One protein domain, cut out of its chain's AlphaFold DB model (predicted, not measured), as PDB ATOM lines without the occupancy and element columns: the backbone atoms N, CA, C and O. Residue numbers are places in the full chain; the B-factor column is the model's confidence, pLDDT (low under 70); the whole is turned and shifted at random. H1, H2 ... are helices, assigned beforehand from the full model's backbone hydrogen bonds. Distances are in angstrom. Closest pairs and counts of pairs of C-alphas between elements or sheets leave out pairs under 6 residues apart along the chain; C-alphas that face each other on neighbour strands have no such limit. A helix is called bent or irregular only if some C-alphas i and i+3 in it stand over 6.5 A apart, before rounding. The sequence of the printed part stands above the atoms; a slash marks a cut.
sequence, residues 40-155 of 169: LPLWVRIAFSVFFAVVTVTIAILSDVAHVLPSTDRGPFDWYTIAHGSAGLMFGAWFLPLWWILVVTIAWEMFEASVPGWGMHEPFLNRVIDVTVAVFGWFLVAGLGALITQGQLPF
ATOM      1  N   LEU A  40      50.754  24.939  42.295       90.94
ATOM      2  CA  LEU A  40      51.714  24.321  41.379       90.94
ATOM      3  C   LEU A  40      52.607  25.363  40.693       90.94
ATOM      4  O   LEU A  40      52.151  26.467  40.356       90.94
ATOM      5  N   PRO A  41      53.879  25.017  40.412       93.69
ATOM      6  CA  PRO A  41      54.780  25.922  39.717       93.69
ATOM      7  C   PRO A  41      54.241  26.241  38.318       93.69
ATOM      8  O   PRO A  41      53.582  25.425  37.670       93.69
ATOM      9  N   LEU A  42      54.508  27.461  37.844       93.19
ATOM     10  CA  LEU A  42      53.926  27.983  36.603       93.19
ATOM     11  C   LEU A  42      54.195  27.085  35.384       93.19
ATOM     12  O   LEU A  42      53.310  26.900  34.557       93.19
ATOM     13  N   TRP A  43      55.380  26.481  35.295       95.00
ATOM     14  CA  TRP A  43      55.733  25.612  34.171       95.00
ATOM     15  C   TRP A  43      54.863  24.344  34.092       95.00
ATOM     16  O   TRP A  43      54.539  23.918  32.988       95.00
ATOM     17  N   VAL A  44      54.415  23.780  35.227       95.31
ATOM     18  CA  VAL A  44      53.484  22.631  35.247       95.31
ATOM     19  C   VAL A  44      52.127  23.055  34.699       95.31
ATOM     20  O   VAL A  44      51.559  22.377  33.849       95.31
ATOM     21  N   ARG A  45      51.628  24.214  35.145       94.75
ATOM     22  CA  ARG A  45      50.354  24.782  34.681       94.75
ATOM     23  C   ARG A  45      50.352  25.007  33.175       94.75
ATOM     24  O   ARG A  45      49.430  24.575  32.489       94.75
ATOM     25  N   ILE A  46      51.425  25.608  32.662       94.25
ATOM     26  CA  ILE A  46      51.617  25.815  31.224       94.25
ATOM     27  C   ILE A  46      51.671  24.475  30.488       94.25
ATOM     28  O   ILE A  46      51.006  24.334  29.468       94.25
ATOM     29  N   ALA A  47      52.404  23.481  31.000       96.25
ATOM     30  CA  ALA A  47      52.504  22.171  30.360       96.25
ATOM     31  C   ALA A  47      51.132  21.494  30.202       96.25
ATOM     32  O   ALA A  47      50.821  21.009  29.115       96.25
ATOM     33  N   PHE A  48      50.281  21.517  31.234       96.62
ATOM     34  CA  PHE A  48      48.923  20.973  31.139       96.62
ATOM     35  C   PHE A  48      48.013  21.786  30.210       96.62
ATOM     36  O   PHE A  48      47.221  21.195  29.478       96.62
ATOM     37  N   SER A  49      48.139  23.117  30.181       95.06
ATOM     38  CA  SER A  49      47.405  23.951  29.218       95.06
ATOM     39  C   SER A  49      47.809  23.672  27.772       95.06
ATOM     40  O   SER A  49      46.945  23.566  26.905       95.06
ATOM     41  N   VAL A  50      49.108  23.510  27.507       95.94
ATOM     42  CA  VAL A  50      49.613  23.126  26.181       95.94
ATOM     43  C   VAL A  50      49.135  21.724  25.817       95.94
ATOM     44  O   VAL A  50      48.684  21.517  24.695       95.94
ATOM     45  N   PHE A  51      49.180  20.776  26.756       97.38
ATOM     46  CA  PHE A  51      48.683  19.419  26.539       97.38
ATOM     47  C   PHE A  51      47.197  19.408  26.156       97.38
ATOM     48  O   PHE A  51      46.849  18.833  25.128       97.38
ATOM     49  N   PHE A  52      46.347  20.098  26.924       96.75
ATOM     50  CA  PHE A  52      44.929  20.269  26.599       96.75
ATOM     51  C   PHE A  52      44.743  20.866  25.197       96.75
ATOM     52  O   PHE A  52      44.047  20.287  24.369       96.75
ATOM     53  N   ALA A  53      45.430  21.972  24.894       95.38
ATOM     54  CA  ALA A  53      45.331  22.620  23.588       95.38
ATOM     55  C   ALA A  53      45.724  21.680  22.436       95.38
ATOM     56  O   ALA A  53      45.023  21.619  21.430       95.38
ATOM     57  N   VAL A  54      46.813  20.917  22.582       97.12
ATOM     58  CA  VAL A  54      47.265  19.949  21.572       97.12
ATOM     59  C   VAL A  54      46.241  18.834  21.373       97.12
ATOM     60  O   VAL A  54      45.940  18.508  20.224       97.12
ATOM     61  N   VAL A  55      45.694  18.266  22.452       96.62
ATOM     62  CA  VAL A  55      44.668  17.211  22.395       96.62
ATOM     63  C   VAL A  55      43.426  17.720  21.663       96.62
ATOM     64  O   VAL A  55      43.027  17.123  20.664       96.62
ATOM     65  N   THR A  56      42.869  18.853  22.091       94.56
ATOM     66  CA  THR A  56      41.656  19.430  21.496       94.56
ATOM     67  C   THR A  56      41.854  19.804  20.032       94.56
ATOM     68  O   THR A  56      41.033  19.442  19.194       94.56
ATOM     69  N   VAL A  57      42.956  20.482  19.687       94.81
ATOM     70  CA  VAL A  57      43.244  20.866  18.294       94.81
ATOM     71  C   VAL A  57      43.441  19.633  17.418       94.81
ATOM     72  O   VAL A  57      42.965  19.602  16.288       94.81
ATOM     73  N   THR A  58      44.106  18.599  17.934       96.25
ATOM     74  CA  THR A  58      44.322  17.353  17.195       96.25
ATOM     75  C   THR A  58      43.000  16.637  16.931       96.25
ATOM     76  O   THR A  58      42.749  16.249  15.792       96.25
ATOM     77  N   ILE A  59      42.130  16.502  17.938       94.31
ATOM     78  CA  ILE A  59      40.797  15.905  17.764       94.31
ATOM     79  C   ILE A  59      39.977  16.722  16.763       94.31
ATOM     80  O   ILE A  59      39.446  16.143  15.819       94.31
ATOM     81  N   ALA A  60      39.942  18.050  16.900       90.81
ATOM     82  CA  ALA A  60      39.211  18.927  15.989       90.81
ATOM     83  C   ALA A  60      39.707  18.796  14.538       90.81
ATOM     84  O   ALA A  60      38.904  18.662  13.620       90.81
ATOM     85  N   ILE A  61      41.025  18.758  14.308       92.50
ATOM     86  CA  ILE A  61      41.584  18.548  12.964       92.50
ATOM     87  C   ILE A  61      41.193  17.169  12.428       92.50
ATOM     88  O   ILE A  61      40.717  17.062  11.299       92.50
ATOM     89  N   LEU A  62      41.394  16.106  13.209       93.75
ATOM     90  CA  LEU A  62      41.170  14.739  12.740       93.75
ATOM     91  C   LEU A  62      39.682  14.412  12.534       93.75
ATOM     92  O   LEU A  62      39.359  13.636  11.636       93.75
ATOM     93  N   SER A  63      38.794  14.998  13.335       89.44
ATOM     94  CA  SER A  63      37.338  14.848  13.235       89.44
ATOM     95  C   SER A  63      36.747  15.755  12.154       89.44
ATOM     96  O   SER A  63      36.094  15.285  11.220       89.44
ATOM     97  N   ASP A  64      37.012  17.060  12.243       85.00
ATOM     98  CA  ASP A  64      36.209  18.070  11.549       85.00
ATOM     99  C   ASP A  64      36.825  18.523  10.223       85.00
ATOM    100  O   ASP A  64      36.109  19.020   9.358       85.00
ATOM    101  N   VAL A  65      38.144  18.367  10.057       88.19
ATOM    102  CA  VAL A  65      38.864  18.791   8.843       88.19
ATOM    103  C   VAL A  65      39.286  17.591   8.005       88.19
ATOM    104  O   VAL A  65      39.068  17.560   6.797       88.19
ATOM    105  N   ALA A  66      39.921  16.604   8.633       91.62
ATOM    106  CA  ALA A  66      40.467  15.442   7.942       91.62
ATOM    107  C   ALA A  66      39.467  14.280   7.835       91.62
ATOM    108  O   ALA A  66      39.700  13.368   7.043       91.62
ATOM    109  N   HIS A  67      38.385  14.298   8.624       89.25
ATOM    110  CA  HIS A  67      37.343  13.261   8.665       89.25
ATOM    111  C   HIS A  67      37.895  11.831   8.823       89.25
ATOM    112  O   HIS A  67      37.391  10.876   8.232       89.25
ATOM    113  N   VAL A  68      38.966  11.688   9.608       92.62
ATOM    114  CA  VAL A  68      39.646  10.411   9.877       92.62
ATOM    115  C   VAL A  68      39.009   9.690  11.062       92.62
ATOM    116  O   VAL A  68      38.986   8.459  11.099       92.62
ATOM    117  N   LEU A  69      38.509  10.440  12.045       88.56
ATOM    118  CA  LEU A  69      37.867   9.863  13.222       88.56
ATOM    119  C   LEU A  69      36.400   9.504  12.924       88.56
ATOM    120  O   LEU A  69      35.721  10.242  12.208       88.56
ATOM    121  N   PRO A  70      35.890   8.380  13.462       83.88
ATOM    122  CA  PRO A  70      34.473   8.038  13.362       83.88
ATOM    123  C   PRO A  70      33.602   9.100  14.047       83.88
ATOM    124  O   PRO A  70      34.061   9.770  14.971       83.88
ATOM    125  N   SER A  71      32.336   9.217  13.619       75.38
ATOM    126  CA  SER A  71      31.409  10.203  14.192       75.38
ATOM    127  C   SER A  71      31.310  10.052  15.710       75.38
ATOM    128  O   SER A  71      31.082   8.943  16.203       75.38
ATOM    129  N   THR A  72      31.405  11.167  16.417       72.06
ATOM    130  CA  THR A  72      31.467  11.255  17.880       72.06
ATOM    131  C   THR A  72      30.127  10.954  18.563       72.06
ATOM    132  O   THR A  72      30.092  10.393  19.647       72.06
ATOM    133  N   ASP A  73      29.000  11.122  17.873       73.62
ATOM    134  CA  ASP A  73      27.699  11.270  18.547       73.62
ATOM    135  C   ASP A  73      26.923   9.958  18.805       73.62
ATOM    136  O   ASP A  73      25.713   9.978  19.025       73.62
ATOM    137  N   ARG A  74      27.558   8.782  18.716       78.12
ATOM    138  CA  ARG A  74      26.833   7.486  18.762       78.12
ATOM    139  C   ARG A  74      27.015   6.690  20.046       78.12
ATOM    140  O   ARG A  74      26.233   5.774  20.303       78.12
ATOM    141  N   GLY A  75      28.063   6.978  20.807       88.44
ATOM    142  CA  GLY A  75      28.468   6.186  21.963       88.44
ATOM    143  C   GLY A  75      28.332   6.942  23.281       88.44
ATOM    144  O   GLY A  75      28.156   8.155  23.274       88.44
ATOM    145  N   PRO A  76      28.434   6.226  24.415       91.12
ATOM    146  CA  PRO A  76      28.619   6.838  25.730       91.12
ATOM    147  C   PRO A  76      30.029   7.420  25.931       91.12
ATOM    148  O   PRO A  76      30.245   8.143  26.889       91.12
ATOM    149  N   PHE A  77      30.985   7.058  25.074       92.12
ATOM    150  CA  PHE A  77      32.340   7.598  25.058       92.12
ATOM    151  C   PHE A  77      32.685   7.960  23.623       92.12
ATOM    152  O   PHE A  77      32.430   7.159  22.713       92.12
ATOM    153  N   ASP A  78      33.336   9.099  23.440       93.12
ATOM    154  CA  ASP A  78      33.869   9.512  22.153       93.12
ATOM    155  C   ASP A  78      35.261  10.153  22.284       93.12
ATOM    156  O   ASP A  78      35.945  10.054  23.307       93.12
ATOM    157  N   TRP A  79      35.739  10.744  21.190       93.75
ATOM    158  CA  TRP A  79      37.041  11.401  21.166       93.75
ATOM    159  C   TRP A  79      37.056  12.700  21.977       93.75
ATOM    160  O   TRP A  79      38.086  13.015  22.574       93.75
ATOM    161  N   TYR A  80      35.941  13.426  22.051       94.19
ATOM    162  CA  TYR A  80      35.808  14.637  22.855       94.19
ATOM    163  C   TYR A  80      35.732  14.335  24.355       94.19
ATOM    164  O   TYR A  80      36.265  15.130  25.129       94.19
ATOM    165  N   THR A  81      35.315  13.136  24.778       96.25
ATOM    166  CA  THR A  81      35.513  12.673  26.166       96.25
ATOM    167  C   THR A  81      36.985  12.774  26.609       96.25
ATOM    168  O   THR A  81      37.297  13.124  27.754       96.25
ATOM    169  N   ILE A  82      37.939  12.520  25.699       96.44
ATOM    170  CA  ILE A  82      39.379  12.679  25.977       96.44
ATOM    171  C   ILE A  82      39.739  14.161  26.134       96.44
ATOM    172  O   ILE A  82      40.509  14.519  27.033       96.44
ATOM    173  N   ALA A  83      39.168  15.030  25.295       96.50
ATOM    174  CA  ALA A  83      39.336  16.474  25.421       96.50
ATOM    175  C   ALA A  83      38.818  16.963  26.785       96.50
ATOM    176  O   ALA A  83      39.561  17.649  27.490       96.50
ATOM    177  N   HIS A  84      37.636  16.516  27.222       97.56
ATOM    178  CA  HIS A  84      37.064  16.805  28.541       97.56
ATOM    179  C   HIS A  84      37.959  16.343  29.693       97.56
ATOM    180  O   HIS A  84      38.246  17.115  30.613       97.56
ATOM    181  N   GLY A  85      38.497  15.125  29.618       97.94
ATOM    182  CA  GLY A  85      39.470  14.637  30.596       97.94
ATOM    183  C   GLY A  85      40.715  15.516  30.673       97.94
ATOM    184  O   GLY A  85      41.131  15.912  31.763       97.94
ATOM    185  N   SER A  86      41.283  15.887  29.522       97.94
ATOM    186  CA  SER A  86      42.454  16.767  29.471       97.94
ATOM    187  C   SER A  86      42.157  18.200  29.942       97.94
ATOM    188  O   SER A  86      43.014  18.807  30.590       97.94
ATOM    189  N   ALA A  87      40.934  18.704  29.732       97.19
ATOM    190  CA  ALA A  87      40.460  19.958  30.316       97.19
ATOM    191  C   ALA A  87      40.428  19.864  31.846       97.19
ATOM    192  O   ALA A  87      40.949  20.744  32.529       97.19
ATOM    193  N   GLY A  88      39.910  18.757  32.386       97.62
ATOM    194  CA  GLY A  88      39.947  18.439  33.811       97.62
ATOM    195  C   GLY A  88      41.356  18.493  34.398       97.62
ATOM    196  O   GLY A  88      41.591  19.186  35.391       97.62
ATOM    197  N   LEU A  89      42.318  17.825  33.751       98.25
ATOM    198  CA  LEU A  89      43.731  17.859  34.151       98.25
ATOM    199  C   LEU A  89      44.281  19.296  34.165       98.25
ATOM    200  O   LEU A  89      44.930  19.702  35.133       98.25
ATOM    201  N   MET A  90      43.994  20.080  33.119       97.12
ATOM    202  CA  MET A  90      44.372  21.492  33.045       97.12
ATOM    203  C   MET A  90      43.760  22.289  34.199       97.12
ATOM    204  O   MET A  90      44.492  22.953  34.930       97.12
ATOM    205  N   PHE A  91      42.450  22.205  34.419       96.50
ATOM    206  CA  PHE A  91      41.790  22.910  35.518       96.50
ATOM    207  C   PHE A  91      42.370  22.524  36.884       96.50
ATOM    208  O   PHE A  91      42.519  23.387  37.752       96.50
ATOM    209  N   GLY A  92      42.751  21.254  37.060       96.12
ATOM    210  CA  GLY A  92      43.408  20.771  38.273       96.12
ATOM    211  C   GLY A  92      44.790  21.382  38.457       96.12
ATOM    212  O   GLY A  92      45.126  21.824  39.554       96.12
ATOM    213  N   ALA A  93      45.563  21.508  37.375       96.19
ATOM    214  CA  ALA A  93      46.866  22.165  37.408       96.19
ATOM    215  C   ALA A  93      46.756  23.635  37.850       96.19
ATOM    216  O   ALA A  93      47.584  24.128  38.619       96.19
ATOM    217  N   TRP A  94      45.707  24.324  37.397       95.50
ATOM    218  CA  TRP A  94      45.401  25.709  37.764       95.50
ATOM    219  C   TRP A  94      44.722  25.864  39.128       95.50
ATOM    220  O   TRP A  94      44.437  26.992  39.536       95.50
ATOM    221  N   PHE A  95      44.492  24.761  39.850       94.38
ATOM    222  CA  PHE A  95      43.826  24.766  41.152       94.38
ATOM    223  C   PHE A  95      42.480  25.501  41.115       94.38
ATOM    224  O   PHE A  95      42.111  26.194  42.064       94.38
ATOM    225  N   LEU A  96      41.744  25.362  40.006       94.19
ATOM    226  CA  LEU A  96      40.414  25.951  39.907       94.19
ATOM    227  C   LEU A  96      39.462  25.266  40.893       94.19
ATOM    228  O   LEU A  96      39.599  24.058  41.118       94.19
ATOM    229  N   PRO A  97      38.487  25.994  41.462       93.44
ATOM    230  CA  PRO A  97      37.531  25.399  42.374       93.44
ATOM    231  C   PRO A  97      36.684  24.292  41.731       93.44
ATOM    232  O   PRO A  97      36.255  24.433  40.587       93.44
ATOM    233  N   LEU A  98      36.356  23.227  42.467       93.94
ATOM    234  CA  LEU A  98      35.549  22.124  41.918       93.94
ATOM    235  C   LEU A  98      34.176  22.595  41.410       93.94
ATOM    236  O   LEU A  98      33.750  22.200  40.327       93.94
ATOM    237  N   TRP A  99      33.491  23.460  42.165       92.88
ATOM    238  CA  TRP A  99      32.189  23.998  41.744       92.88
ATOM    239  C   TRP A  99      32.281  24.750  40.409       92.88
ATOM    240  O   TRP A  99      31.358  24.676  39.603       92.88
ATOM    241  N   TRP A 100      33.400  25.439  40.162       90.50
ATOM    242  CA  TRP A 100      33.632  26.175  38.924       90.50
ATOM    243  C   TRP A 100      33.720  25.215  37.738       90.50
ATOM    244  O   TRP A 100      33.112  25.448  36.700       90.50
ATOM    245  N   ILE A 101      34.414  24.094  37.923       94.25
ATOM    246  CA  ILE A 101      34.562  23.065  36.891       94.25
ATOM    247  C   ILE A 101      33.221  22.442  36.564       94.25
ATOM    248  O   ILE A 101      32.891  22.358  35.390       94.25
ATOM    249  N   LEU A 102      32.433  22.083  37.581       96.44
ATOM    250  CA  LEU A 102      31.083  21.557  37.381       96.44
ATOM    251  C   LEU A 102      30.206  22.539  36.599       96.44
ATOM    252  O   LEU A 102      29.525  22.135  35.666       96.44
ATOM    253  N   VAL A 103      30.235  23.828  36.954       94.75
ATOM    254  CA  VAL A 103      29.467  24.858  36.240       94.75
ATOM    255  C   VAL A 103      29.918  24.964  34.785       94.75
ATOM    256  O   VAL A 103      29.069  24.972  33.901       94.75
ATOM    257  N   VAL A 104      31.226  25.025  34.526       94.75
ATOM    258  CA  VAL A 104      31.757  25.164  33.164       94.75
ATOM    259  C   VAL A 104      31.471  23.926  32.322       94.75
ATOM    260  O   VAL A 104      31.002  24.074  31.201       94.75
ATOM    261  N   THR A 105      31.713  22.716  32.826       96.56
ATOM    262  CA  THR A 105      31.508  21.497  32.032       96.56
ATOM    263  C   THR A 105      30.028  21.249  31.773       96.56
ATOM    264  O   THR A 105      29.654  21.023  30.633       96.56
ATOM    265  N   ILE A 106      29.154  21.414  32.770       97.44
ATOM    266  CA  ILE A 106      27.702  21.302  32.552       97.44
ATOM    267  C   ILE A 106      27.214  22.375  31.571       97.44
ATOM    268  O   ILE A 106      26.402  22.083  30.696       97.44
ATOM    269  N   ALA A 107      27.700  23.614  31.685       95.38
ATOM    270  CA  ALA A 107      27.320  24.675  30.757       95.38
ATOM    271  C   ALA A 107      27.821  24.408  29.328       95.38
ATOM    272  O   ALA A 107      27.125  24.774  28.383       95.38
ATOM    273  N   TRP A 108      28.981  23.763  29.166       96.00
ATOM    274  CA  TRP A 108      29.481  23.313  27.866       96.00
ATOM    275  C   TRP A 108      28.562  22.249  27.258       96.00
ATOM    276  O   TRP A 108      28.075  22.435  26.148       96.00
ATOM    277  N   GLU A 109      28.206  21.215  28.019       95.88
ATOM    278  CA  GLU A 109      27.271  20.175  27.567       95.88
ATOM    279  C   GLU A 109      25.898  20.746  27.177       95.88
ATOM    280  O   GLU A 109      25.280  20.356  26.186       95.88
ATOM    281  N   MET A 110      25.401  21.719  27.945       95.12
ATOM    282  CA  MET A 110      24.161  22.421  27.611       95.12
ATOM    283  C   MET A 110      24.303  23.274  26.346       95.12
ATOM    284  O   MET A 110      23.351  23.382  25.568       95.12
ATOM    285  N   PHE A 111      25.462  23.901  26.144       93.25
ATOM    286  CA  PHE A 111      25.765  24.660  24.935       93.25
ATOM    287  C   PHE A 111      25.752  23.742  23.712       93.25
ATOM    288  O   PHE A 111      25.048  24.037  22.751       93.25
ATOM    289  N   GLU A 112      26.433  22.602  23.768       90.25
ATOM    290  CA  GLU A 112      26.423  21.617  22.686       90.25
ATOM    291  C   GLU A 112      24.998  21.132  22.387       90.25
ATOM    292  O   GLU A 112      24.498  21.266  21.270       90.25
ATOM    293  N   ALA A 113      24.254  20.715  23.412       91.06
ATOM    294  CA  ALA A 113      22.874  20.263  23.236       91.06
ATOM    295  C   ALA A 113      21.933  21.317  22.613       91.06
ATOM    296  O   ALA A 113      20.887  20.959  22.069       91.06
ATOM    297  N   SER A 114      22.263  22.610  22.711       89.00
ATOM    298  CA  SER A 114      21.406  23.715  22.261       89.00
ATOM    299  C   SER A 114      21.885  24.424  20.994       89.00
ATOM    300  O   SER A 114      21.084  25.110  20.355       89.00
ATOM    301  N   VAL A 115      23.154  24.270  20.603       87.06
ATOM    302  CA  VAL A 115      23.742  24.998  19.477       87.06
ATOM    303  C   VAL A 115      23.971  24.069  18.281       87.06
ATOM    304  O   VAL A 115      24.757  23.124  18.363       87.06
ATOM    305  N   PRO A 116      23.353  24.360  17.118       83.56
ATOM    306  CA  PRO A 116      23.504  23.532  15.932       83.56
ATOM    307  C   PRO A 116      24.958  23.305  15.512       83.56
ATOM    308  O   PRO A 116      25.753  24.250  15.418       83.56
ATOM    309  N   GLY A 117      25.265  22.037  15.220       82.31
ATOM    310  CA  GLY A 117      26.576  21.568  14.767       82.31
ATOM    311  C   GLY A 117      27.533  21.106  15.876       82.31
ATOM    312  O   GLY A 117      28.671  20.750  15.563       82.31
ATOM    313  N   TRP A 118      27.091  21.084  17.138       82.75
ATOM    314  CA  TRP A 118      27.901  20.674  18.291       82.75
ATOM    315  C   TRP A 118      27.188  19.593  19.115       82.75
ATOM    316  O   TRP A 118      26.436  19.916  20.012       82.75
ATOM    317  N   GLY A 119      27.340  18.305  18.793       80.12
ATOM    318  CA  GLY A 119      26.832  17.218  19.652       80.12
ATOM    319  C   GLY A 119      25.301  17.121  19.803       80.12
ATOM    320  O   GLY A 119      24.808  16.463  20.712       80.12
ATOM    321  N   MET A 120      24.493  17.737  18.928       84.00
ATOM    322  CA  MET A 120      23.017  17.720  19.050       84.00
ATOM    323  C   MET A 120      22.398  16.315  19.137       84.00
ATOM    324  O   MET A 120      21.294  16.148  19.657       84.00
ATOM    325  N   HIS A 121      23.074  15.311  18.582       85.56
ATOM    326  CA  HIS A 121      22.608  13.925  18.561       85.56
ATOM    327  C   HIS A 121      23.272  13.049  19.621       85.56
ATOM    328  O   HIS A 121      22.988  11.855  19.700       85.56
ATOM    329  N   GLU A 122      24.134  13.641  20.435       87.12
ATOM    330  CA  GLU A 122      24.876  12.946  21.461       87.12
ATOM    331  C   GLU A 122      23.938  12.491  22.598       87.12
ATOM    332  O   GLU A 122      23.108  13.271  23.091       87.12
ATOM    333  N   PRO A 123      24.017  11.219  23.027       91.94
ATOM    334  CA  PRO A 123      23.166  10.708  24.090       91.94
ATOM    335  C   PRO A 123      23.474  11.393  25.426       91.94
ATOM    336  O   PRO A 123      24.629  11.573  25.786       91.94
ATOM    337  N   PHE A 124      22.441  11.646  26.239       94.19
ATOM    338  CA  PHE A 124      22.583  12.240  27.581       94.19
ATOM    339  C   PHE A 124      23.632  11.541  28.469       94.19
ATOM    340  O   PHE A 124      24.264  12.178  29.306       94.19
ATOM    341  N   LEU A 125      23.820  10.228  28.299       95.06
ATOM    342  CA  LEU A 125      24.820   9.466  29.044       95.06
ATOM    343  C   LEU A 125      26.266   9.886  28.721       95.06
ATOM    344  O   LEU A 125      27.087   9.857  29.632       95.06
ATOM    345  N   ASN A 126      26.569  10.263  27.475       95.56
ATOM    346  CA  ASN A 126      27.909  10.705  27.073       95.56
ATOM    347  C   ASN A 126      28.250  12.038  27.758       95.56
ATOM    348  O   ASN A 126      29.143  12.066  28.592       95.56
ATOM    349  N   ARG A 127      27.385  13.044  27.640       95.94
ATOM    350  CA  ARG A 127      27.432  14.289  28.434       95.94
ATOM    351  C   ARG A 127      27.732  14.106  29.926       95.94
ATOM    352  O   ARG A 127      28.554  14.803  30.520       95.94
ATOM    353  N   VAL A 128      27.056  13.154  30.579       97.06
ATOM    354  CA  VAL A 128      27.308  12.833  31.998       97.06
ATOM    355  C   VAL A 128      28.715  12.264  32.199       97.06
ATOM    356  O   VAL A 128      29.383  12.599  33.184       97.06
ATOM    357  N   ILE A 129      29.162  11.397  31.294       97.44
ATOM    358  CA  ILE A 129      30.512  10.832  31.287       97.44
ATOM    359  C   ILE A 129      31.549  11.933  31.068       97.44
ATOM    360  O   ILE A 129      32.510  11.979  31.829       97.44
ATOM    361  N   ASP A 130      31.329  12.862  30.149       97.31
ATOM    362  CA  ASP A 130      32.247  13.958  29.837       97.31
ATOM    363  C   ASP A 130      32.457  14.887  31.037       97.31
ATOM    364  O   ASP A 130      33.597  15.137  31.456       97.31
ATOM    365  N   VAL A 131      31.369  15.268  31.717       98.12
ATOM    366  CA  VAL A 131      31.435  15.985  33.003       98.12
ATOM    367  C   VAL A 131      32.189  15.165  34.058       98.12
ATOM    368  O   VAL A 131      33.043  15.699  34.771       98.12
ATOM    369  N   THR A 132      31.903  13.865  34.165       98.25
ATOM    370  CA  THR A 132      32.524  12.978  35.163       98.25
ATOM    371  C   THR A 132      34.026  12.813  34.923       98.25
ATOM    372  O   THR A 132      34.817  12.873  35.865       98.25
ATOM    373  N   VAL A 133      34.436  12.639  33.668       98.12
ATOM    374  CA  VAL A 133      35.830  12.458  33.252       98.12
ATOM    375  C   VAL A 133      36.620  13.752  33.451       98.12
ATOM    376  O   VAL A 133      37.746  13.700  33.954       98.12
ATOM    377  N   ALA A 134      36.025  14.917  33.180       98.25
ATOM    378  CA  ALA A 134      36.630  16.206  33.508       98.25
ATOM    379  C   ALA A 134      36.841  16.382  35.026       98.25
ATOM    380  O   ALA A 134      37.926  16.765  35.471       98.25
ATOM    381  N   VAL A 135      35.843  16.042  35.848       98.19
ATOM    382  CA  VAL A 135      35.966  16.086  37.317       98.19
ATOM    383  C   VAL A 135      37.041  15.117  37.815       98.19
ATOM    384  O   VAL A 135      37.852  15.477  38.670       98.19
ATOM    385  N   PHE A 136      37.097  13.904  37.265       98.31
ATOM    386  CA  PHE A 136      38.118  12.921  37.617       98.31
ATOM    387  C   PHE A 136      39.533  13.407  37.268       98.31
ATOM    388  O   PHE A 136      40.435  13.330  38.106       98.31
ATOM    389  N   GLY A 137      39.727  13.971  36.069       98.06
ATOM    390  CA  GLY A 137      40.995  14.582  35.667       98.06
ATOM    391  C   GLY A 137      41.419  15.707  36.614       98.06
ATOM    392  O   GLY A 137      42.575  15.769  37.041       98.06
ATOM    393  N   TRP A 138      40.474  16.552  37.031       98.00
ATOM    394  CA  TRP A 138      40.753  17.580  38.028       98.00
ATOM    395  C   TRP A 138      41.225  16.990  39.356       98.00
ATOM    396  O   TRP A 138      42.267  17.408  39.867       98.00
ATOM    397  N   PHE A 139      40.508  15.997  39.895       97.50
ATOM    398  CA  PHE A 139      40.869  15.347  41.158       97.50
ATOM    399  C   PHE A 139      42.268  14.743  41.108       97.50
ATOM    400  O   PHE A 139      43.001  14.833  42.092       97.50
ATOM    401  N   LEU A 140      42.654  14.165  39.968       97.81
ATOM    402  CA  LEU A 140      43.980  13.594  39.791       97.81
ATOM    403  C   LEU A 140      45.069  14.659  39.977       97.81
ATOM    404  O   LEU A 140      45.961  14.483  40.801       97.81
ATOM    405  N   VAL A 141      44.997  15.785  39.261       97.62
ATOM    406  CA  VAL A 141      46.067  16.798  39.300       97.62
ATOM    407  C   VAL A 141      45.984  17.682  40.545       97.62
ATOM    408  O   VAL A 141      47.002  17.881  41.211       97.62
ATOM    409  N   ALA A 142      44.799  18.185  40.899       95.44
ATOM    410  CA  ALA A 142      44.618  19.018  42.088       95.44
ATOM    411  C   ALA A 142      44.867  18.218  43.375       95.44
ATOM    412  O   ALA A 142      45.511  18.719  44.294       95.44
ATOM    413  N   GLY A 143      44.415  16.959  43.430       95.25
ATOM    414  CA  GLY A 143      44.645  16.055  44.560       95.25
ATOM    415  C   GLY A 143      46.117  15.729  44.757       95.25
ATOM    416  O   GLY A 143      46.627  15.877  45.868       95.25
ATOM    417  N   LEU A 144      46.827  15.362  43.685       96.31
ATOM    418  CA  LEU A 144      48.274  15.143  43.750       96.31
ATOM    419  C   LEU A 144      49.022  16.427  44.125       96.31
ATOM    420  O   LEU A 144      49.909  16.390  44.974       96.31
ATOM    421  N   GLY A 145      48.648  17.569  43.543       94.44
ATOM    422  CA  GLY A 145      49.249  18.858  43.874       94.44
ATOM    423  C   GLY A 145      49.057  19.235  45.345       94.44
ATOM    424  O   GLY A 145      50.022  19.620  46.002       94.44
ATOM    425  N   ALA A 146      47.848  19.066  45.886       93.62
ATOM    426  CA  ALA A 146      47.537  19.351  47.285       93.62
ATOM    427  C   ALA A 146      48.299  18.404  48.221       93.62
ATOM    428  O   ALA A 146      48.872  18.846  49.213       93.62
ATOM    429  N   LEU A 147      48.387  17.117  47.865       94.69
ATOM    430  CA  LEU A 147      49.151  16.125  48.618       94.69
ATOM    431  C   LEU A 147      50.648  16.477  48.679       94.69
ATOM    432  O   LEU A 147      51.241  16.437  49.753       94.69
ATOM    433  N   ILE A 148      51.252  16.843  47.544       95.12
ATOM    434  CA  ILE A 148      52.686  17.169  47.446       95.12
ATOM    435  C   ILE A 148      53.014  18.475  48.174       95.12
ATOM    436  O   ILE A 148      54.037  18.573  48.847       95.12
ATOM    437  N   THR A 149      52.156  19.485  48.037       92.50
ATOM    438  CA  THR A 149      52.377  20.821  48.615       92.50
ATOM    439  C   THR A 149      51.855  20.960  50.043       92.50
ATOM    440  O   THR A 149      52.031  22.016  50.646       92.50
ATOM    441  N   GLN A 150      51.216  19.914  50.583       92.00
ATOM    442  CA  GLN A 150      50.476  19.949  51.851       92.00
ATOM    443  C   GLN A 150      49.403  21.058  51.877       92.00
ATOM    444  O   GLN A 150      49.093  21.633  52.921       92.00
ATOM    445  N   GLY A 151      48.853  21.377  50.703       87.94
ATOM    446  CA  GLY A 151      47.822  22.384  50.504       87.94
ATOM    447  C   GLY A 151      46.409  21.847  50.731       87.94
ATOM    448  O   GLY A 151      46.170  20.646  50.849       87.94
ATOM    449  N   GLN A 152      45.438  22.758  50.764       88.56
ATOM    450  CA  GLN A 152      44.019  22.397  50.761       88.56
ATOM    451  C   GLN A 152      43.506  22.247  49.327       88.56
ATOM    452  O   GLN A 152      43.896  23.009  48.436       88.56
ATOM    453  N   LEU A 153      42.593  21.293  49.125       89.81
ATOM    454  CA  LEU A 153      41.850  21.154  47.878       89.81
ATOM    455  C   LEU A 153      40.850  22.310  47.721       89.81
ATOM    456  O   LEU A 153      40.078  22.571  48.650       89.81
ATOM    457  N   PRO A 154      40.797  22.973  46.553       87.00
ATOM    458  CA  PRO A 154      39.864  24.064  46.330       87.00
ATOM    459  C   PRO A 154      38.483  23.498  45.967       87.00
ATOM    460  O   PRO A 154      38.053  23.533  44.824       87.00
ATOM    461  N   PHE A 155      37.756  22.930  46.930       85.81
ATOM    462  CA  PHE A 155      36.375  22.487  46.678       85.81
ATOM    463  C   PHE A 155      35.425  23.674  46.475       85.81
ATOM    464  O   PHE A 155      34.578  23.666  45.581       85.81
TER     465      PHE A 155
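AT A GLANCE: This is residues 40 to 155 of the 169 residues of an uncharacterized protein of Caulobacter sp. (strain K31) (UniProt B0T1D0). Four helices run lengthwise in an elongated body: H2, H3 and H4 make a three-helix bundle, up and down, each running against the one before it in the chain, and H1 packs along H2, on the side away from H3 and H4. H4, the longest helix, packs along H2 and meets H3 with only part of its length, and a long loop, residues 66 to 78, joins H1 to H2 at one end of the body. The printed part has 116 residues with four named helices in the order H1, H2, H3, H4 and no named strand, so the class is all helix. The whole is compact, with a radius of gyration of the C-alphas of 14.8 A, and the C-alphas span 44 by 26 by 19 A along their three main axes.

IN THESE COORDINATES: Start at Leu 40 and go on to C-alpha 42 at (53.926, 27.983, 36.603), where H1 begins; it holds residues 42 to 65 and runs 32.9 A from first to last C-alpha. H1 is neither bent nor irregular, but only just: C-alphas 62 and 65 are 6.1 A apart. Past the link, find C-alpha 79 at (37.041, 11.401, 21.166), where H2 begins; it holds residues 79 to 93 and runs 21.8 A. H3 follows with residues 98 to 114 and runs 24.3 A. H4 holds residues 124 to 149 and runs 37.5 A, ending at C-alpha 149 at (52.377, 20.821, 48.615).

HOW THE PARTS SIT: Look first at the bundle. H2 and H4 touch, the same way at a shallow tilt of 28 degrees, and their closest C-alphas, those of Gly 88 and Ala 134, are 4.0 A apart. H3 and H4 form a helical hairpin, opposite ways at a shallow tilt of 23 degrees; H4 touches H3 with residues 127 to 138 alone, and the closest C-alphas, those of Thr 105 and Val 131, are 5.6 A apart. H2 and H3 are close but not clearly touching, with the C-alphas of Phe 91 and Ile 101 closest at 7.4 A. Now turn to H1: it forms a helical hairpin with H2, opposite ways at a shallow tilt of 13 degrees, and the closest C-alphas, those of Phe 48 and Met 90, are 5.0 A apart. H1 is apart from H3 and from H4. Along the backbones of H1, H3 and H4 you will find each O i to N i+4 pair within hydrogen-bond range; in H2 it is 10 of 11.

THE WHOLE: The two C-alphas farthest apart, those of His 67 and Gln 150, are 45.6 A from each other. The printed part has no cut. The link from H1 to H2 is long, with 13 residues, while that from H2 to H3 is tight and that from H3 to H4 is short. The mean pLDDT of the printed part is 92.9, and no printed residue is under 70.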